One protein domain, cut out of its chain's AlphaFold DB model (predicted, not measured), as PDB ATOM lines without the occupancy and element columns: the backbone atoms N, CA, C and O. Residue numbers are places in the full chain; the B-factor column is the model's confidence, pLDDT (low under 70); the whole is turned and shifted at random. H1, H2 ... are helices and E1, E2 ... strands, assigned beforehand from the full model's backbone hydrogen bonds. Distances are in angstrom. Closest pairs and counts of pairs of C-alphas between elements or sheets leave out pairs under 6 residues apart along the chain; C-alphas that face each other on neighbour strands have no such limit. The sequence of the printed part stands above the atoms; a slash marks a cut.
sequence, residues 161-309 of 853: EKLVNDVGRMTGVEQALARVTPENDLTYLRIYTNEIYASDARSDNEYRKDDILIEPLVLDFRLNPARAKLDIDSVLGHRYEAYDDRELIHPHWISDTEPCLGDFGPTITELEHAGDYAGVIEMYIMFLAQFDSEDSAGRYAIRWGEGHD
ATOM      1  N   GLU A 161     319.311 361.626 339.044       91.69
ATOM      2  CA  GLU A 161     318.467 360.516 338.619       91.69
ATOM      3  C   GLU A 161     317.588 360.057 339.782       91.69
ATOM      4  O   GLU A 161     316.379 359.865 339.614       91.69
ATOM      5  N   LYS A 162     318.165 359.939 340.983       93.00
ATOM      6  CA  LYS A 162     317.391 359.654 342.190       93.00
ATOM      7  C   LYS A 162     316.381 360.763 342.484       93.00
ATOM      8  O   LYS A 162     315.222 360.445 342.721       93.00
ATOM      9  N   LEU A 163     316.783 362.035 342.432       92.81
ATOM     10  CA  LEU A 163     315.889 363.167 342.703       92.81
ATOM     11  C   LEU A 163     314.705 363.202 341.727       92.81
ATOM     12  O   LEU A 163     313.564 363.285 342.167       92.81
ATOM     13  N   VAL A 164     314.953 363.064 340.421       94.44
ATOM     14  CA  VAL A 164     313.898 363.012 339.393       94.44
ATOM     15  C   VAL A 164     312.964 361.824 339.619       94.44
ATOM     16  O   VAL A 164     311.750 361.975 339.509       94.44
ATOM     17  N   ASN A 165     313.501 360.652 339.966       93.88
ATOM     18  CA  ASN A 165     312.691 359.467 340.250       93.88
ATOM     19  C   ASN A 165     311.858 359.596 341.532       93.88
ATOM     20  O   ASN A 165     310.727 359.113 341.563       93.88
ATOM     21  N   ASP A 166     312.411 360.197 342.585       94.25
ATOM     22  CA  ASP A 166     311.712 360.407 343.853       94.25
ATOM     23  C   ASP A 166     310.590 361.440 343.665       94.25
ATOM     24  O   ASP A 166     309.441 361.173 344.015       94.25
ATOM     25  N   VAL A 167     310.893 362.563 343.008       93.06
ATOM     26  CA  VAL A 167     309.936 363.638 342.706       93.06
ATOM     27  C   VAL A 167     308.851 363.180 341.733       93.06
ATOM     28  O   VAL A 167     307.670 363.409 341.973       93.06
ATOM     29  N   GLY A 168     309.208 362.459 340.669       93.06
ATOM     30  CA  GLY A 168     308.248 361.936 339.692       93.06
ATOM     31  C   GLY A 168     307.274 360.890 340.254       93.06
ATOM     32  O   GLY A 168     306.344 360.487 339.560       93.06
ATOM     33  N   ARG A 169     307.478 360.423 341.494       94.19
ATOM     34  CA  ARG A 169     306.561 359.522 342.213       94.19
ATOM     35  C   ARG A 169     305.686 360.244 343.239       94.19
ATOM     36  O   ARG A 169     304.842 359.586 343.850       94.19
ATOM     37  N   MET A 170     305.886 361.545 343.458       94.31
ATOM     38  CA  MET A 170     305.101 362.320 344.417       94.31
ATOM     39  C   MET A 170     303.656 362.472 343.943       94.31
ATOM     40  O   MET A 170     303.368 362.625 342.755       94.31
ATOM     41  N   THR A 171     302.723 362.443 344.895       91.62
ATOM     42  CA  THR A 171     301.330 362.805 344.602       91.62
ATOM     43  C   THR A 171     301.305 364.296 344.302       91.62
ATOM     44  O   THR A 171     301.877 365.059 345.069       91.62
ATOM     45  N   GLY A 172     300.678 364.710 343.204       87.88
ATOM     46  CA  GLY A 172     300.766 366.104 342.763       87.88
ATOM     47  C   GLY A 172     301.680 366.308 341.551       87.88
ATOM     48  O   GLY A 172     301.641 367.371 340.948       87.88
ATOM     49  N   VAL A 173     302.498 365.315 341.172       92.25
ATOM     50  CA  VAL A 173     303.482 365.432 340.081       92.25
ATOM     51  C   VAL A 173     303.085 364.560 338.894       92.25
ATOM     52  O   VAL A 173     302.908 363.351 339.024       92.25
ATOM     53  N   GLU A 174     302.956 365.174 337.718       92.94
ATOM     54  CA  GLU A 174     302.787 364.489 336.434       92.94
ATOM     55  C   GLU A 174     304.146 364.051 335.868       92.94
ATOM     56  O   GLU A 174     304.304 362.913 335.420       92.94
ATOM     57  N   GLN A 175     305.142 364.941 335.908       93.19
ATOM     58  CA  GLN A 175     306.467 364.691 335.348       93.19
ATOM     59  C   GLN A 175     307.538 365.524 336.061       93.19
ATOM     60  O   GLN A 175     307.302 366.667 336.426       93.19
ATOM     61  N   ALA A 176     308.745 364.979 336.201       93.06
ATOM     62  CA  ALA A 176     309.920 365.716 336.657       93.06
ATOM     63  C   ALA A 176     311.053 365.570 335.636       93.06
ATOM     64  O   ALA A 176     311.296 364.474 335.128       93.06
ATOM     65  N   LEU A 177     311.738 366.668 335.327       92.12
ATOM     66  CA  LEU A 177     312.858 366.734 334.393       92.12
ATOM     67  C   LEU A 177     314.004 367.506 335.043       92.12
ATOM     68  O   LEU A 177     313.802 368.622 335.505       92.12
ATOM     69  N   ALA A 178     315.217 366.953 335.043       90.69
ATOM     70  CA  ALA A 178     316.408 367.671 335.489       90.69
ATOM     71  C   ALA A 178     317.338 367.981 334.313       90.69
ATOM     72  O   ALA A 178     317.532 367.153 333.421       90.69
ATOM     73  N   ARG A 179     317.954 369.162 334.338       88.31
ATOM     74  CA  ARG A 179     318.997 369.591 333.406       88.31
ATOM     75  C   ARG A 179     320.138 370.238 334.180       88.31
ATOM     76  O   ARG A 179     319.924 371.172 334.943       88.31
ATOM     77  N   VAL A 180     321.360 369.783 333.930       85.31
ATOM     78  CA  VAL A 180     322.574 370.460 334.408       85.31
ATOM     79  C   VAL A 180     323.003 371.471 333.354       85.31
ATOM     80  O   VAL A 180     323.148 371.107 332.184       85.31
ATOM     81  N   THR A 181     323.197 372.733 333.739       80.50
ATOM     82  CA  THR A 181     323.800 373.724 332.845       80.50
ATOM     83  C   THR A 181     325.323 373.743 333.034       80.50
ATOM     84  O   THR A 181     325.802 373.826 334.167       80.50
ATOM     85  N   PRO A 182     326.116 373.671 331.945       72.56
ATOM     86  CA  PRO A 182     327.578 373.593 332.039       72.56
ATOM     87  C   PRO A 182     328.235 374.847 332.623       72.56
ATOM     88  O   PRO A 182     329.341 374.778 333.144       72.56
ATOM     89  N   GLU A 183     327.585 376.003 332.491       70.75
ATOM     90  CA  GLU A 183     328.232 377.300 332.703       70.75
ATOM     91  C   GLU A 183     328.380 377.677 334.180       70.75
ATOM     92  O   GLU A 183     329.219 378.513 334.492       70.75
ATOM     93  N   ASN A 184     327.632 377.047 335.096       67.88
ATOM     94  CA  ASN A 184     327.627 377.426 336.516       67.88
ATOM     95  C   ASN A 184     327.446 376.250 337.500       67.88
ATOM     96  O   ASN A 184     327.154 376.493 338.672       67.88
ATOM     97  N   ASP A 185     327.562 374.991 337.052       73.62
ATOM     98  CA  ASP A 185     327.176 373.798 337.838       73.62
ATOM     99  C   ASP A 185     325.742 373.898 338.416       73.62
ATOM    100  O   ASP A 185     325.403 373.259 339.415       73.62
ATOM    101  N   LEU A 186     324.881 374.725 337.814       74.38
ATOM    102  CA  LEU A 186     323.503 374.879 338.259       74.38
ATOM    103  C   LEU A 186     322.700 373.709 337.725       74.38
ATOM    104  O   LEU A 186     322.748 373.382 336.537       74.38
ATOM    105  N   THR A 187     321.942 373.087 338.616       83.62
ATOM    106  CA  THR A 187     320.968 372.093 338.194       83.62
ATOM    107  C   THR A 187     319.592 372.726 338.222       83.62
ATOM    108  O   THR A 187     319.145 373.203 339.258       83.62
ATOM    109  N   TYR A 188     318.920 372.707 337.081       89.00
ATOM    110  CA  TYR A 188     317.513 373.047 336.968       89.00
ATOM    111  C   TYR A 188     316.695 371.769 337.083       89.00
ATOM    112  O   TYR A 188     316.963 370.794 336.380       89.00
ATOM    113  N   LEU A 189     315.705 371.770 337.962       90.44
ATOM    114  CA  LEU A 189     314.692 370.736 338.059       90.44
ATOM    115  C   LEU A 189     313.347 371.369 337.708       90.44
ATOM    116  O   LEU A 189     312.835 372.196 338.450       90.44
ATOM    117  N   ARG A 190     312.782 370.962 336.577       92.31
ATOM    118  CA  ARG A 190     311.447 371.349 336.133       92.31
ATOM    119  C   ARG A 190     310.453 370.272 336.537       92.31
ATOM    120  O   ARG A 190     310.636 369.100 336.198       92.31
ATOM    121  N   ILE A 191     309.397 370.660 337.235       90.19
ATOM    122  CA  ILE A 191     308.329 369.770 337.682       90.19
ATOM    123  C   ILE A 191     307.031 370.201 337.026       90.19
ATOM    124  O   ILE A 191     306.593 371.332 337.179       90.19
ATOM    125  N   TYR A 192     306.395 369.275 336.331       90.44
ATOM    126  CA  TYR A 192     305.028 369.403 335.865       90.44
ATOM    127  C   TYR A 192     304.140 368.780 336.928       90.44
ATOM    128  O   TYR A 192     304.214 367.574 337.180       90.44
ATOM    129  N   THR A 193     303.339 369.603 337.584       89.50
ATOM    130  CA  THR A 193     302.338 369.132 338.537       89.50
ATOM    131  C   THR A 193     301.093 368.653 337.792       89.50
ATOM    132  O   THR A 193     300.861 369.037 336.647       89.50
ATOM    133  N   ASN A 194     300.312 367.764 338.399       91.94
ATOM    134  CA  ASN A 194     298.961 367.473 337.920       91.94
ATOM    135  C   ASN A 194     297.970 368.496 338.515       91.94
ATOM    136  O   ASN A 194     298.376 369.469 339.139       91.94
ATOM    137  N   GLU A 195     296.667 368.295 338.310       89.19
ATOM    138  CA  GLU A 195     295.645 369.077 339.014       89.19
ATOM    139  C   GLU A 195     295.829 368.925 340.540       89.19
ATOM    140  O   GLU A 195     295.734 367.810 341.067       89.19
ATOM    141  N   ILE A 196     296.090 370.032 341.245       86.06
ATOM    142  CA  ILE A 196     296.258 370.047 342.703       86.06
ATOM    143  C   ILE A 196     294.933 370.476 343.329       86.06
ATOM    144  O   ILE A 196     294.418 371.557 343.057       86.06
ATOM    145  N   TYR A 197     294.374 369.631 344.192       88.56
ATOM    146  CA  TYR A 197     293.215 369.995 345.000       88.56
ATOM    147  C   TYR A 197     293.703 370.693 346.263       88.56
ATOM    148  O   TYR A 197     294.234 370.041 347.164       88.56
ATOM    149  N   ALA A 198     293.533 372.009 346.314       87.88
ATOM    150  CA  ALA A 198     293.803 372.788 347.502       87.88
ATOM    151  C   ALA A 198     292.597 372.720 348.440       87.88
ATOM    152  O   ALA A 198     291.507 373.193 348.114       87.88
ATOM    153  N   SER A 199     292.793 372.102 349.601       86.62
ATOM    154  CA  SER A 199     291.767 372.010 350.642       86.62
ATOM    155  C   SER A 199     291.934 373.130 351.659       86.62
ATOM    156  O   SER A 199     293.063 373.483 352.008       86.62
ATOM    157  N   ASP A 200     290.819 373.642 352.178       86.12
ATOM    158  CA  ASP A 200     290.856 374.600 353.281       86.12
ATOM    159  C   ASP A 200     291.496 373.936 354.512       86.12
ATOM    160  O   ASP A 200     291.020 372.905 355.007       86.12
ATOM    161  N   ALA A 201     292.596 374.511 355.000       81.81
ATOM    162  CA  ALA A 201     293.334 374.028 356.158       81.81
ATOM    163  C   ALA A 201     292.465 374.043 357.431       81.81
ATOM    164  O   ALA A 201     292.695 373.254 358.357       81.81
ATOM    165  N   ARG A 202     291.413 374.873 357.474       77.31
ATOM    166  CA  ARG A 202     290.436 374.892 358.567       77.31
ATOM    167  C   ARG A 202     289.327 373.878 358.338       77.31
ATOM    168  O   ARG A 202     288.254 374.155 357.811       77.31
ATOM    169  N   SER A 203     289.583 372.659 358.803       59.25
ATOM    170  CA  SER A 203     288.635 371.542 358.689       59.25
ATOM    171  C   SER A 203     287.324 371.702 359.484       59.25
ATOM    172  O   SER A 203     286.395 370.916 359.267       59.25
ATOM    173  N   ASP A 204     287.248 372.669 360.404       68.31
ATOM    174  CA  ASP A 204     286.163 372.865 361.373       68.31
ATOM    175  C   ASP A 204     285.179 373.986 361.013       68.31
ATOM    176  O   ASP A 204     284.129 374.098 361.652       68.31
ATOM    177  N   ASN A 205     285.455 374.765 359.971       55.22
ATOM    178  CA  ASN A 205     284.574 375.855 359.589       55.22
ATOM    179  C   ASN A 205     283.334 375.359 358.826       55.22
ATOM    180  O   ASN A 205     283.403 374.617 357.847       55.22
ATOM    181  N   GLU A 206     282.167 375.853 359.254       53.62
ATOM    182  CA  GLU A 206     280.872 375.724 358.561       53.62
ATOM    183  C   GLU A 206     280.919 376.311 357.131       53.62
ATOM    184  O   GLU A 206     280.073 376.000 356.293       53.62
ATOM    185  N   TYR A 207     281.954 377.106 356.840       54.25
ATOM    186  CA  TYR A 207     282.344 377.609 355.527       54.25
ATOM    187  C   TYR A 207     283.342 376.680 354.827       54.25
ATOM    188  O   TYR A 207     284.374 377.139 354.350       54.25
ATOM    189  N   ARG A 208     283.032 375.382 354.703       55.84
ATOM    190  CA  ARG A 208     283.687 374.568 353.671       55.84
ATOM    191  C   ARG A 208     283.327 375.160 352.314       55.84
ATOM    192  O   ARG A 208     282.286 374.829 351.748       55.84
ATOM    193  N   LYS A 209     284.157 376.072 351.816       60.94
ATOM    194  CA  LYS A 209     284.211 376.312 350.383       60.94
ATOM    195  C   LYS A 209     284.752 375.040 349.748       60.94
ATOM    196  O   LYS A 209     285.588 374.361 350.342       60.94
ATOM    197  N   ASP A 210     284.165 374.682 348.614       78.88
ATOM    198  CA  ASP A 210     284.582 373.515 347.849       78.88
ATOM    199  C   ASP A 210     286.100 373.574 347.620       78.88
ATOM    200  O   ASP A 210     286.656 374.668 347.482       78.88
ATOM    201  N   ASP A 211     286.756 372.409 347.623       82.38
ATOM    202  CA  ASP A 211     288.193 372.311 347.351       82.38
ATOM    203  C   ASP A 211     288.522 373.100 346.074       82.38
ATOM    204  O   ASP A 211     287.842 372.961 345.049       82.38
ATOM    205  N   ILE A 212     289.550 373.942 346.134       82.56
ATOM    206  CA  ILE A 212     289.973 374.745 344.991       82.56
ATOM    207  C   ILE A 212     290.798 373.839 344.087       82.56
ATOM    208  O   ILE A 212     291.779 373.236 344.519       82.56
ATOM    209  N   LEU A 213     290.400 373.733 342.823       85.44
ATOM    210  CA  LEU A 213     291.196 373.043 341.820       85.44
ATOM    211  C   LEU A 213     292.239 374.014 341.268       85.44
ATOM    212  O   LEU A 213     291.887 374.959 340.565       85.44
ATOM    213  N   ILE A 214     293.506 373.775 341.583       81.56
ATOM    214  CA  ILE A 214     294.634 374.468 340.968       81.56
ATOM    215  C   ILE A 214     295.001 373.697 339.698       81.56
ATOM    216  O   ILE A 214     295.220 372.479 339.729       81.56
ATOM    217  N   GLU A 215     295.029 374.403 338.570       83.62
ATOM    218  CA  GLU A 215     295.433 373.827 337.291       83.62
ATOM    219  C   GLU A 215     296.897 373.347 337.332       83.62
ATOM    220  O   GLU A 215     297.693 373.878 338.106       83.62
ATOM    221  N   PRO A 216     297.276 372.355 336.504       86.56
ATOM    222  CA  PRO A 216     298.658 371.898 336.381       86.56
ATOM    223  C   PRO A 216     299.664 373.053 336.254       86.56
ATOM    224  O   PRO A 216     299.677 373.771 335.255       86.56
ATOM    225  N   LEU A 217     300.534 373.194 337.249       84.19
ATOM    226  CA  LEU A 217     301.632 374.159 337.291       84.19
ATOM    227  C   LEU A 217     302.925 373.550 336.747       84.19
ATOM    228  O   LEU A 217     303.197 372.362 336.949       84.19
ATOM    229  N   VAL A 218     303.757 374.394 336.139       86.12
ATOM    230  CA  VAL A 218     305.165 374.093 335.863       86.12
ATOM    231  C   VAL A 218     306.004 374.817 336.909       86.12
ATOM    232  O   VAL A 218     306.000 376.041 336.963       86.12
ATOM    233  N   LEU A 219     306.692 374.061 337.759       85.12
ATOM    234  CA  LEU A 219     307.558 374.586 338.808       85.12
ATOM    235  C   LEU A 219     309.014 374.420 338.382       85.12
ATOM    236  O   LEU A 219     309.488 373.294 338.208       85.12
ATOM    237  N   ASP A 220     309.713 375.538 338.223       85.19
ATOM    238  CA  ASP A 220     311.135 375.559 337.904       85.19
ATOM    239  C   ASP A 220     311.958 375.806 339.164       85.19
ATOM    240  O   ASP A 220     311.879 376.850 339.807       85.19
ATOM    241  N   PHE A 221     312.776 374.819 339.504       85.50
ATOM    242  CA  PHE A 221     313.647 374.850 340.661       85.50
ATOM    243  C   PHE A 221     315.095 374.958 340.226       85.50
ATOM    244  O   PHE A 221     315.631 374.079 339.546       85.50
ATOM    245  N   ARG A 222     315.770 376.005 340.683       86.81
ATOM    246  CA  ARG A 222     317.208 376.153 340.525       86.81
ATOM    247  C   ARG A 222     317.894 375.632 341.778       86.81
ATOM    248  O   ARG A 222     317.909 376.270 342.828       86.81
ATOM    249  N   LEU A 223     318.475 374.445 341.658       84.75
ATOM    250  CA  LEU A 223     319.243 373.801 342.711       84.75
ATOM    251  C   LEU A 223     320.659 374.367 342.689       84.75
ATOM    252  O   LEU A 223     321.436 374.116 341.760       84.75
ATOM    253  N   ASN A 224     321.002 375.133 343.723       79.50
ATOM    254  CA  ASN A 224     322.356 375.624 343.917       79.50
ATOM    255  C   ASN A 224     323.152 374.645 344.805       79.50
ATOM    256  O   ASN A 224     322.998 374.679 346.033       79.50
ATOM    257  N   PRO A 225     324.045 373.806 344.243       69.38
ATOM    258  CA  PRO A 225     324.802 372.824 345.025       69.38
ATOM    259  C   PRO A 225     325.789 373.462 346.016       69.38
ATOM    260  O   PRO A 225     326.251 372.785 346.937       69.38
ATOM    261  N   ALA A 226     326.113 374.752 345.852       67.50
ATOM    262  CA  ALA A 226     326.996 375.492 346.751       67.50
ATOM    263  C   ALA A 226     326.260 376.113 347.950       67.50
ATOM    264  O   ALA A 226     326.880 376.352 348.983       67.50
ATOM    265  N   ARG A 227     324.955 376.392 347.828       61.16
ATOM    266  CA  ARG A 227     324.156 377.036 348.892       61.16
ATOM    267  C   ARG A 227     323.057 376.153 349.471       61.16
ATOM    268  O   ARG A 227     322.396 376.576 350.407       61.16
ATOM    269  N   ALA A 228     322.864 374.961 348.909       57.31
ATOM    270  CA  ALA A 228     321.712 374.100 349.159       57.31
ATOM    271  C   ALA A 228     320.358 374.826 349.080       57.31
ATOM    272  O   ALA A 228     319.380 374.394 349.673       57.31
ATOM    273  N   LYS A 229     320.326 375.925 348.323       60.66
ATOM    274  CA  LYS A 229     319.173 376.798 348.191       60.66
ATOM    275  C   LYS A 229     318.405 376.409 346.944       60.66
ATOM    276  O   LYS A 229     319.014 376.190 345.888       60.66
ATOM    277  N   LEU A 230     317.100 376.317 347.102       54.19
ATOM    278  CA  LEU A 230     316.144 376.219 346.029       54.19
ATOM    279  C   LEU A 230     315.741 377.646 345.642       54.19
ATOM    280  O   LEU A 230     315.028 378.318 346.381       54.19
ATOM    281  N   ASP A 231     316.233 378.140 344.509       58.28
ATOM    282  CA  ASP A 231     315.727 379.396 343.955       58.28
ATOM    283  C   ASP A 231     314.569 379.060 343.000       58.28
ATOM    284  O   ASP A 231     314.739 378.275 342.063       58.28
ATOM    285  N   ILE A 232     313.383 379.608 343.263       54.22
ATOM    286  CA  ILE A 232     312.245 379.572 342.338       54.22
ATOM    287  C   ILE A 232     312.406 380.810 341.445       54.22
ATOM    288  O   ILE A 232     312.276 381.931 341.928       54.22
ATOM    289  N   ASP A 233     312.810 380.617 340.185       41.53
ATOM    290  CA  ASP A 233     313.049 381.716 339.232       41.53
ATOM    291  C   ASP A 233     311.703 382.165 338.617       41.53
ATOM    292  O   ASP A 233     311.194 381.529 337.695       41.53
ATOM    293  N   SER A 234     311.131 383.270 339.107       38.69
ATOM    294  CA  SER A 234     310.190 384.134 338.366       38.69
ATOM    295  C   SER A 234     310.245 385.578 338.915       38.69
ATOM    296  O   SER A 234     310.949 385.844 339.890       38.69
ATOM    297  N   VAL A 235     309.622 386.556 338.240       26.92
ATOM    298  CA  VAL A 235     309.966 387.997 338.316       26.92
ATOM    299  C   VAL A 235     308.837 388.850 338.939       26.92
ATOM    300  O   VAL A 235     307.724 388.837 338.432       26.92
ATOM    301  N   LEU A 236     309.198 389.676 339.947       28.61
ATOM    302  CA  LEU A 236     308.455 390.730 340.698       28.61
ATOM    303  C   LEU A 236     307.818 390.360 342.058       28.61
ATOM    304  O   LEU A 236     306.993 389.460 342.181       28.61
ATOM    305  N   GLY A 237     308.200 391.124 343.092       26.67
ATOM    306  CA  GLY A 237     307.888 390.882 344.503       26.67
ATOM    307  C   GLY A 237     306.780 391.761 345.084       26.67
ATOM    308  O   GLY A 237     306.748 392.972 344.864       26.67
ATOM    309  N   HIS A 238     305.929 391.150 345.910       30.17
ATOM    310  CA  HIS A 238     305.014 391.846 346.814       30.17
ATOM    311  C   HIS A 238     304.869 391.068 348.129       30.17
ATOM    312  O   HIS A 238     304.456 389.910 348.138       30.17
ATOM    313  N   ARG A 239     305.167 391.732 349.252       33.28
ATOM    314  CA  ARG A 239     304.817 391.277 350.605       33.28
ATOM    315  C   ARG A 239     303.490 391.916 350.999       33.28
ATOM    316  O   ARG A 239     303.371 393.136 350.925       33.28
ATOM    317  N   TYR A 240     302.519 391.115 351.424       37.84
ATOM    318  CA  TYR A 240     301.257 391.603 351.982       37.84
ATOM    319  C   TYR A 240     301.243 391.393 353.497       37.84
ATOM    320  O   TYR A 240     301.796 390.417 354.001       37.84
ATOM    321  N   GLU A 241     300.639 392.330 354.227       36.62
ATOM    322  CA  GLU A 241     300.506 392.257 355.682       36.62
ATOM    323  C   GLU A 241     299.606 391.080 356.079       36.62
ATOM    324  O   GLU A 241     298.428 391.007 355.716       36.62
ATOM    325  N   ALA A 242     300.182 390.160 356.844       36.00
ATOM    326  CA  ALA A 242     299.487 389.080 357.518       36.00
ATOM    327  C   ALA A 242     299.266 389.474 358.981       36.00
ATOM    328  O   ALA A 242     300.228 389.831 359.649       36.00
ATOM    329  N   TYR A 243     298.012 389.415 359.440       44.88
ATOM    330  CA  TYR A 243     297.542 389.492 360.835       44.88
ATOM    331  C   TYR A 243     298.398 390.277 361.852       44.88
ATOM    332  O   TYR A 243     299.398 389.789 362.366       44.88
ATOM    333  N   ASP A 244     297.886 391.434 362.275       40.31
ATOM    334  CA  ASP A 244     298.485 392.334 363.277       40.31
ATOM    335  C   ASP A 244     298.544 391.745 364.717       40.31
ATOM    336  O   ASP A 244     299.037 392.387 365.642       40.31
ATOM    337  N   ASP A 245     298.018 390.534 364.968       39.00
ATOM    338  CA  ASP A 245     297.797 390.052 366.341       39.00
ATOM    339  C   ASP A 245     297.868 388.531 366.599       39.00
ATOM    340  O   ASP A 245     297.716 388.119 367.757       39.00
ATOM    341  N   ARG A 246     298.095 387.664 365.598       37.75
ATOM    342  CA  ARG A 246     298.102 386.199 365.814       37.75
ATOM    343  C   ARG A 246     299.243 385.491 365.090       37.75
ATOM    344  O   ARG A 246     299.283 385.458 363.868       37.75
ATOM    345  N   GLU A 247     300.109 384.851 365.871       36.03
ATOM    346  CA  GLU A 247     301.149 383.902 365.442       36.03
ATOM    347  C   GLU A 247     300.522 382.605 364.872       36.03
ATOM    348  O   GLU A 247     300.612 381.545 365.490       36.03
ATOM    349  N   LEU A 248     299.789 382.670 363.756       38.94
ATOM    350  CA  LEU A 248     299.136 381.502 363.148       38.94
ATOM    351  C   LEU A 248     299.492 381.313 361.669       38.94
ATOM    352  O   LEU A 248     299.742 382.274 360.945       38.94
ATOM    353  N   ILE A 249     299.461 380.032 361.275       40.56
ATOM    354  CA  ILE A 249     299.663 379.442 359.943       40.56
ATOM    355  C   ILE A 249     299.104 380.348 358.838       40.56
ATOM    356  O   ILE A 249     297.893 380.515 358.731       40.56
ATOM    357  N   HIS A 250     299.984 380.887 357.995       49.22
ATOM    358  CA  HIS A 250     299.599 381.710 356.847       49.22
ATOM    359  C   HIS A 250     300.447 381.386 355.606       49.22
ATOM    360  O   HIS A 250     301.351 382.140 355.235       49.22
ATOM    361  N   PRO A 251     300.223 380.218 354.986       51.75
ATOM    362  CA  PRO A 251     300.821 379.900 353.710       51.75
ATOM    363  C   PRO A 251     300.124 380.683 352.595       51.75
ATOM    364  O   PRO A 251     298.909 380.583 352.428       51.75
ATOM    365  N   HIS A 252     300.879 381.440 351.801       63.47
ATOM    366  CA  HIS A 252     300.337 382.071 350.611       63.47
ATOM    367  C   HIS A 252     301.253 382.057 349.398       63.47
ATOM    368  O   HIS A 252     302.351 382.612 349.401       63.47
ATOM    369  N   TRP A 253     300.735 381.506 348.303       60.91
ATOM    370  CA  TRP A 253     301.294 381.679 346.967       60.91
ATOM    371  C   TRP A 253     300.561 382.810 346.228       60.91
ATOM    372  O   TRP A 253     299.957 382.604 345.183       60.91
ATOM    373  N   ILE A 254     300.540 384.017 346.803       50.44
ATOM    374  CA  ILE A 254     299.937 385.204 346.140       50.44
ATOM    375  C   ILE A 254     300.911 385.822 345.133       50.44
ATOM    376  O   ILE A 254     300.509 386.589 344.265       50.44
ATOM    377  N   SER A 255     302.195 385.507 345.277       53.00
ATOM    378  CA  SER A 255     303.249 385.887 344.355       53.00
ATOM    379  C   SER A 255     303.995 384.632 343.950       53.00
ATOM    380  O   SER A 255     304.250 383.744 344.761       53.00
ATOM    381  N   ASP A 256     304.325 384.587 342.675       51.16
ATOM    382  CA  ASP A 256     305.202 383.629 342.035       51.16
ATOM    383  C   ASP A 256     306.664 383.725 342.518       51.16
ATOM    384  O   ASP A 256     307.400 382.754 342.373       51.16
ATOM    385  N   THR A 257     307.057 384.828 343.178       51.38
ATOM    386  CA  THR A 257     308.461 385.120 343.533       51.38
ATOM    387  C   THR A 257     308.797 385.050 345.021       51.38
ATOM    388  O   THR A 257     309.883 384.610 345.395       51.38
ATOM    389  N   GLU A 258     307.877 385.458 345.891       59.12
ATOM    390  CA  GLU A 258     308.028 385.363 347.345       59.12
ATOM    391  C   GLU A 258     306.772 384.714 347.935       59.12
ATOM    392  O   GLU A 258     305.945 385.406 348.543       59.12
ATOM    393  N   PRO A 259     306.581 383.387 347.764       67.62
ATOM    394  CA  PRO A 259     305.520 382.715 348.486       67.62
ATOM    395  C   PRO A 259     305.806 382.896 349.978       67.62
ATOM    396  O   PRO A 259     306.886 382.551 350.465       67.62
ATOM    397  N   CYS A 260     304.860 383.457 350.729       74.06
ATOM    398  CA  CYS A 260     304.984 383.416 352.175       74.06
ATOM    399  C   CYS A 260     304.720 381.983 352.578       74.06
ATOM    400  O   CYS A 260     303.600 381.484 352.496       74.06
ATOM    401  N   LEU A 261     305.778 381.305 352.990       77.88
ATOM    402  CA  LEU A 261     305.700 379.901 353.347       77.88
ATOM    403  C   LEU A 261     304.974 379.692 354.686       77.88
ATOM    404  O   LEU A 261     304.671 378.556 355.039       77.88
ATOM    405  N   GLY A 262     304.684 380.759 355.441       80.75
ATOM    406  CA  GLY A 262     304.133 380.663 356.791       80.75
ATOM    407  C   GLY A 262     304.934 379.664 357.635       80.75
ATOM    408  O   GLY A 262     306.167 379.664 357.621       80.75
ATOM    409  N   ASP A 263     304.233 378.735 358.284       76.25
ATOM    410  CA  ASP A 263     304.837 377.675 359.105       76.25
ATOM    411  C   ASP A 263     305.578 376.593 358.290       76.25
ATOM    412  O   ASP A 263     306.362 375.821 358.850       76.25
ATOM    413  N   PHE A 264     305.398 376.545 356.964       81.81
ATOM    414  CA  PHE A 264     306.207 375.683 356.094       81.81
ATOM    415  C   PHE A 264     307.632 376.225 355.951       81.81
ATOM    416  O   PHE A 264     308.545 375.439 355.711       81.81
ATOM    417  N   GLY A 265     307.844 377.535 356.145       85.69
ATOM    418  CA  GLY A 265     309.133 378.205 355.960       85.69
ATOM    419  C   GLY A 265     310.271 377.561 356.754       85.69
ATOM    420  O   GLY A 265     311.231 377.096 356.139       85.69
ATOM    421  N   PRO A 266     310.164 377.439 358.093       85.12
ATOM    422  CA  PRO A 266     311.186 376.779 358.903       85.12
ATOM    423  C   PRO A 266     311.475 375.339 358.461       85.12
ATOM    424  O   PRO A 266     312.638 374.953 358.371       85.12
ATOM    425  N   THR A 267     310.440 374.562 358.122       86.88
ATOM    426  CA  THR A 267     310.606 373.166 357.684       86.88
ATOM    427  C   THR A 267     311.303 373.082 356.326       86.88
ATOM    428  O   THR A 267     312.207 372.271 356.149       86.88
ATOM    429  N   ILE A 268     310.935 373.948 355.377       86.62
ATOM    430  CA  ILE A 268     311.594 374.055 354.071       86.62
ATOM    431  C   ILE A 268     313.065 374.429 354.261       86.62
ATOM    432  O   ILE A 268     313.928 373.737 353.731       86.62
ATOM    433  N   THR A 269     313.372 375.429 355.091       83.94
ATOM    434  CA  THR A 269     314.757 375.817 355.403       83.94
ATOM    435  C   THR A 269     315.549 374.678 356.059       83.94
ATOM    436  O   THR A 269     316.723 374.475 355.745       83.94
ATOM    437  N   GLU A 270     314.940 373.902 356.959       85.19
ATOM    438  CA  GLU A 270     315.582 372.722 357.553       85.19
ATOM    439  C   GLU A 270     315.876 371.636 356.510       85.19
ATOM    440  O   GLU A 270     316.977 371.079 356.506       85.19
ATOM    441  N   LEU A 271     314.934 371.364 355.601       87.62
ATOM    442  CA  LEU A 271     315.096 370.395 354.514       87.62
ATOM    443  C   LEU A 271     316.140 370.857 353.486       87.62
ATOM    444  O   LEU A 271     316.967 370.052 353.053       87.62
ATOM    445  N   GLU A 272     316.181 372.150 353.159       86.88
ATOM    446  CA  GLU A 272     317.220 372.766 352.326       86.88
ATOM    447  C   GLU A 272     318.606 372.607 352.962       86.88
ATOM    448  O   GLU A 272     319.529 372.085 352.335       86.88
ATOM    449  N   HIS A 273     318.758 372.940 354.249       83.12
ATOM    450  CA  HIS A 273     320.012 372.718 354.977       83.12
ATOM    451  C   HIS A 273     320.381 371.229 355.078       83.12
ATOM    452  O   HIS A 273     321.565 370.862 355.049       83.12
ATOM    453  N   ALA A 274     319.384 370.347 355.163       85.06
ATOM    454  CA  ALA A 274     319.561 368.902 355.084       85.06
ATOM    455  C   ALA A 274     319.897 368.415 353.673       85.06
ATOM    456  O   ALA A 274     320.454 367.324 353.542       85.06
ATOM    457  N   GLY A 275     319.710 369.243 352.638       87.00
ATOM    458  CA  GLY A 275     319.849 368.887 351.221       87.00
ATOM    459  C   GLY A 275     318.861 367.812 350.794       87.00
ATOM    460  O   GLY A 275     319.137 367.060 349.860       87.00
ATOM    461  N   ASP A 276     317.740 367.717 351.504       91.06
ATOM    462  CA  ASP A 276     316.624 366.853 351.159       91.06
ATOM    463  C   ASP A 276     315.710 367.588 350.176       91.06
ATOM    464  O   ASP A 276     314.606 368.014 350.503       91.06
ATOM    465  N   TYR A 277     316.203 367.784 348.951       90.94
ATOM    466  CA  TYR A 277     315.467 368.520 347.921       90.94
ATOM    467  C   TYR A 277     314.143 367.852 347.552       90.94
ATOM    468  O   TYR A 277     313.197 368.547 347.197       90.94
ATOM    469  N   ALA A 278     314.058 366.521 347.662       93.44
ATOM    470  CA  ALA A 278     312.800 365.812 347.480       93.44
ATOM    471  C   ALA A 278     311.794 366.239 348.561       93.44
ATOM    472  O   ALA A 278     310.682 366.635 348.224       93.44
ATOM    473  N   GLY A 279     312.207 366.260 349.832       94.19
ATOM    474  CA  GLY A 279     311.383 366.785 350.919       94.19
ATOM    475  C   GLY A 279     310.994 368.252 350.718       94.19
ATOM    476  O   GLY A 279     309.841 368.610 350.938       94.19
ATOM    477  N   VAL A 280     311.915 369.108 350.260       91.12
ATOM    478  CA  VAL A 280     311.611 370.521 349.963       91.12
ATOM    479  C   VAL A 280     310.492 370.634 348.924       91.12
ATOM    480  O   VAL A 280     309.507 371.334 349.143       91.12
ATOM    481  N   ILE A 281     310.616 369.917 347.808       91.50
ATOM    482  CA  ILE A 281     309.621 369.907 346.728       91.50
ATOM    483  C   ILE A 281     308.279 369.358 347.215       91.50
ATOM    484  O   ILE A 281     307.235 369.928 346.904       91.50
ATOM    485  N   GLU A 282     308.296 368.280 348.002       93.81
ATOM    486  CA  GLU A 282     307.091 367.722 348.615       93.81
ATOM    487  C   GLU A 282     306.401 368.762 349.506       93.81
ATOM    488  O   GLU A 282     305.187 368.936 349.405       93.81
ATOM    489  N   MET A 283     307.163 369.526 350.297       92.19
ATOM    490  CA  MET A 283     306.619 370.612 351.116       92.19
ATOM    491  C   MET A 283     306.007 371.734 350.274       92.19
ATOM    492  O   MET A 283     304.954 372.238 350.653       92.19
ATOM    493  N   TYR A 284     306.590 372.090 349.125       89.75
ATOM    494  CA  TYR A 284     305.981 373.055 348.196       89.75
ATOM    495  C   TYR A 284     304.675 372.538 347.579       89.75
ATOM    496  O   TYR A 284     303.712 373.291 347.461       89.75
ATOM    497  N   ILE A 285     304.604 371.255 347.220       89.56
ATOM    498  CA  ILE A 285     303.370 370.647 346.696       89.56
ATOM    499  C   ILE A 285     302.300 370.570 347.791       89.56
ATOM    500  O   ILE A 285     301.137 370.881 347.542       89.56
ATOM    501  N   MET A 286     302.677 370.194 349.017       90.31
ATOM    502  CA  MET A 286     301.770 370.189 350.169       90.31
ATOM    503  C   MET A 286     301.264 371.590 350.503       90.31
ATOM    504  O   MET A 286     300.087 371.751 350.815       90.31
ATOM    505  N   PHE A 287     302.144 372.584 350.416       87.75
ATOM    506  CA  PHE A 287     301.810 373.991 350.576       87.75
ATOM    507  C   PHE A 287     300.793 374.444 349.520       87.75
ATOM    508  O   PHE A 287     299.776 375.024 349.876       87.75
ATOM    509  N   LEU A 288     301.001 374.099 348.245       85.69
ATOM    510  CA  LEU A 288     300.038 374.365 347.166       85.69
ATOM    511  C   LEU A 288     298.694 373.652 347.375       85.69
ATOM    512  O   LEU A 288     297.658 374.147 346.946       85.69
ATOM    513  N   ALA A 289     298.688 372.500 348.043       88.88
ATOM    514  CA  ALA A 289     297.480 371.733 348.336       88.88
ATOM    515  C   ALA A 289     296.687 372.254 349.555       88.88
ATOM    516  O   ALA A 289     295.716 371.613 349.973       88.88
ATOM    517  N   GLN A 290     297.073 373.388 350.146       87.00
ATOM    518  CA  GLN A 290     296.404 373.965 351.312       87.00
ATOM    519  C   GLN A 290     296.201 375.475 351.158       87.00
ATOM    520  O   GLN A 290     297.050 376.182 350.628       87.00
ATOM    521  N   PHE A 291     295.076 375.983 351.656       84.25
ATOM    522  CA  PHE A 291     294.830 377.423 351.806       84.25
ATOM    523  C   PHE A 291     294.041 377.684 353.099       84.25
ATOM    524  O   PHE A 291     293.343 376.787 353.558       84.25
ATOM    525  N   ASP A 292     294.126 378.878 353.699       81.69
ATOM    526  CA  ASP A 292     293.243 379.287 354.812       81.69
ATOM    527  C   ASP A 292     292.247 380.336 354.310       81.69
ATOM    528  O   ASP A 292     292.613 381.470 354.008       81.69
ATOM    529  N   SER A 293     290.965 379.973 354.215       80.88
ATOM    530  CA  SER A 293     289.932 380.862 353.666       80.88
ATOM    531  C   SER A 293     289.677 382.145 354.473       80.88
ATOM    532  O   SER A 293     289.045 383.068 353.945       80.88
ATOM    533  N   GLU A 294     290.143 382.241 355.722       75.25
ATOM    534  CA  GLU A 294     289.959 383.427 356.569       75.25
ATOM    535  C   GLU A 294     291.057 384.483 356.409       75.25
ATOM    536  O   GLU A 294     290.845 385.662 356.748       75.25
ATOM    537  N   ASP A 295     292.217 384.098 355.888       68.19
ATOM    538  CA  ASP A 295     293.311 385.031 355.681       68.19
ATOM    539  C   ASP A 295     293.120 385.854 354.400       68.19
ATOM    540  O   ASP A 295     292.125 385.729 353.671       68.19
ATOM    541  N   SER A 296     293.989 386.840 354.195       67.25
ATOM    542  CA  SER A 296     293.946 387.657 352.982       67.25
ATOM    543  C   SER A 296     294.182 386.788 351.745       67.25
ATOM    544  O   SER A 296     293.468 386.942 350.758       67.25
ATOM    545  N   ALA A 297     295.100 385.828 351.817       62.59
ATOM    546  CA  ALA A 297     295.499 384.969 350.717       62.59
ATOM    547  C   ALA A 297     294.433 383.959 350.300       62.59
ATOM    548  O   ALA A 297     294.122 383.895 349.117       62.59
ATOM    549  N   GLY A 298     293.822 383.206 351.213       70.06
ATOM    550  CA  GLY A 298     292.763 382.260 350.892       70.06
ATOM    551  C   GLY A 298     291.515 382.955 350.370       70.06
ATOM    552  O   GLY A 298     290.868 382.442 349.456       70.06
ATOM    553  N   ARG A 299     291.230 384.185 350.832       71.88
ATOM    554  CA  ARG A 299     290.209 385.047 350.212       71.88
ATOM    555  C   ARG A 299     290.494 385.341 348.736       71.88
ATOM    556  O   ARG A 299     289.538 385.422 347.961       71.88
ATOM    557  N   TYR A 300     291.762 385.471 348.343       67.44
ATOM    558  CA  TYR A 300     292.175 385.593 346.939       67.44
ATOM    559  C   TYR A 300     292.294 384.242 346.224       67.44
ATOM    560  O   TYR A 300     291.919 384.167 345.059       67.44
ATOM    561  N   ALA A 301     292.719 383.171 346.898       66.56
ATOM    562  CA  ALA A 301     292.849 381.829 346.326       66.56
ATOM    563  C   ALA A 301     291.508 381.323 345.785       66.56
ATOM    564  O   ALA A 301     291.447 380.723 344.718       66.56
ATOM    565  N   ILE A 302     290.407 381.664 346.460       64.38
ATOM    566  CA  ILE A 302     289.047 381.381 345.981       64.38
ATOM    567  C   ILE A 302     288.796 381.981 344.589       64.38
ATOM    568  O   ILE A 302     288.097 381.377 343.783       64.38
ATOM    569  N   ARG A 303     289.388 383.139 344.278       64.19
ATOM    570  CA  ARG A 303     289.263 383.768 342.954       64.19
ATOM    571  C   ARG A 303     290.105 383.071 341.890       64.19
ATOM    572  O   ARG A 303     289.830 383.249 340.709       64.19
ATOM    573  N   TRP A 304     291.100 382.279 342.287       61.31
ATOM    574  CA  TRP A 304     291.982 381.576 341.357       61.31
ATOM    575  C   TRP A 304     291.206 380.554 340.516       61.31
ATOM    576  O   TRP A 304     291.400 380.478 339.308       61.31
ATOM    577  N   GLY A 305     290.234 379.864 341.124       55.31
ATOM    578  CA  GLY A 305     289.325 378.952 340.418       55.31
ATOM    579  C   GLY A 305     288.199 379.641 339.630       55.31
ATOM    580  O   GLY A 305     287.517 378.985 338.844       55.31
ATOM    581  N   GLU A 306     287.977 380.945 339.826       55.62
ATOM    582  CA  GLU A 306     286.876 381.696 339.202       55.62
ATOM    583  C   GLU A 306     287.311 382.478 337.940       55.62
ATOM    584  O   GLU A 306     286.448 382.983 337.226       55.62
ATOM    585  N   GLY A 307     288.619 382.593 337.654       46.12
ATOM    586  CA  GLY A 307     289.166 383.641 336.775       46.12
ATOM    587  C   GLY A 307     289.704 383.263 335.385       46.12
ATOM    588  O   GLY A 307     290.048 384.172 334.633       46.12
ATOM    589  N   HIS A 308     289.782 381.988 334.995       44.81
ATOM    590  CA  HIS A 308     290.321 381.598 333.678       44.81
ATOM    591  C   HIS A 308     289.222 381.167 332.695       44.81
ATOM    592  O   HIS A 308     289.146 380.019 332.261       44.81
ATOM    593  N   ASP A 309     288.360 382.109 332.305       42.84
ATOM    594  CA  ASP A 309     287.508 381.914 331.129       42.84
ATOM    595  C   ASP A 309     288.385 381.945 329.860       42.84
ATOM    596  O   ASP A 309     289.183 382.856 329.638       42.84
TER     597      ASP A 309
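Overview. This is residues 161 to 309 of the 853 residues of an uncharacterized protein of Kineobactrum salinum (UniProt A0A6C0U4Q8). What is seen first? A strongly twisted sheet of four strands, E1, E2, E5 and E6, with three helices, H1, H2 and H3, over one face, two layers in all, makes one end of an elongated model; at the other end is a small hairpin, E3 and E4, with H4 packed on E4. E2 runs on into E3, H3 reaches from the sheet to E3, and residues 233 to 263 are a long stretch with no named element. What are its make-up and size? The 149 printed residues include four named helices and six named strands, in the order H1 E1 E2 E3 E4 E5 E6 H2 H3 H4, of mixed class; both sheets, E1 - E2 - E5 - E6 and E3 - E4, are antiparallel. The whole is compact, with a radius of gyration of the C-alphas of 16.0 A, and spans 51 by 33 by 27 A.

Arrangement. What comes first along the printed part? H1, residues 161 to 167, is on the sheet at a height of 8.2 A and lies over E1, residues 173 to 181, slantwise to the strands, at 33 degrees to E1 on the local plane. Their closest C-alphas are those of Val 164 and Ala 176, 5.5 A apart. How are the strands paired? E1 and E2, residues 186 to 193, form a hairpin, antiparallel at 165 degrees, with N 177 and O 190 2.8 A apart. E2 runs on across a break of 2 residues, at 75 degrees, into E3, residues 196 to 200, which forms a hairpin with E4, residues 212 to 214, antiparallel at 150 degrees, with N 198 and O 212 2.8 A apart. E5, residues 218 to 224, is antiparallel to E2 at 156 degrees, with N 189 and O 221 2.8 A apart, and forms a hairpin with E6, residues 229 to 232, antiparallel at 150 degrees, with N 222 and O 231 2.8 A apart. How do the next helices stand? H2, residues 264 to 274, and H3, residues 277 to 288, are a helical hairpin and touch at a shallow tilt of 10 degrees, opposite ways, the closest C-alphas being Ile 268 and Val 280, 5.4 A apart. H3 touches H1 with residues 277 to 282 alone, at a shallow tilt of 22 degrees, the same way, the C-alphas of Val 167 and Ala 278 being closest at 6.0 A. Both H2 and H3 are on the sheet; the closest C-alphas of H2 and E6 are Glu 272 and Lys 229, 6.1 A apart, and H3 lies over none of the strands. What is at the far end? Residues 199 to 200 of E3 pair, parallel, with residues 290 to 291. H4, residues 296 to 304, touches no helix; its closest C-alpha to E4 is Ile 302, 6.8 A from that of Ile 212. Every O i to N i+4 pair is within hydrogen-bond range in H1, H2 and H3, and 4 of 5 in H4.

Along the chain. Where does the first element begin? C-alpha 161 of H1 is at (318.467, 360.516, 338.619). How long are the longer elements? From first to last C-alpha E1 measures 23.1 A, E2 21.9 A, E5 19.0 A, H3 16.5 A and H2 15.0 A. Where does the last element end? H4 ends with C-alpha 304 at (291.982, 381.576, 341.357).

Size, cuts and confidence. How large is it? The two C-alphas farthest apart, those of Glu 183 and Glu 206, are 54.0 A apart; the printed part has no cut. Which links are long? E3 to E4, with 11 residues, and E6 to H2, with 31. Where is confidence low? The mean pLDDT of the printed part is 73.3, and 56 residues are under 70, namely 184, 203 to 209, 225 to 259, 295 to 297 and 300 to 309.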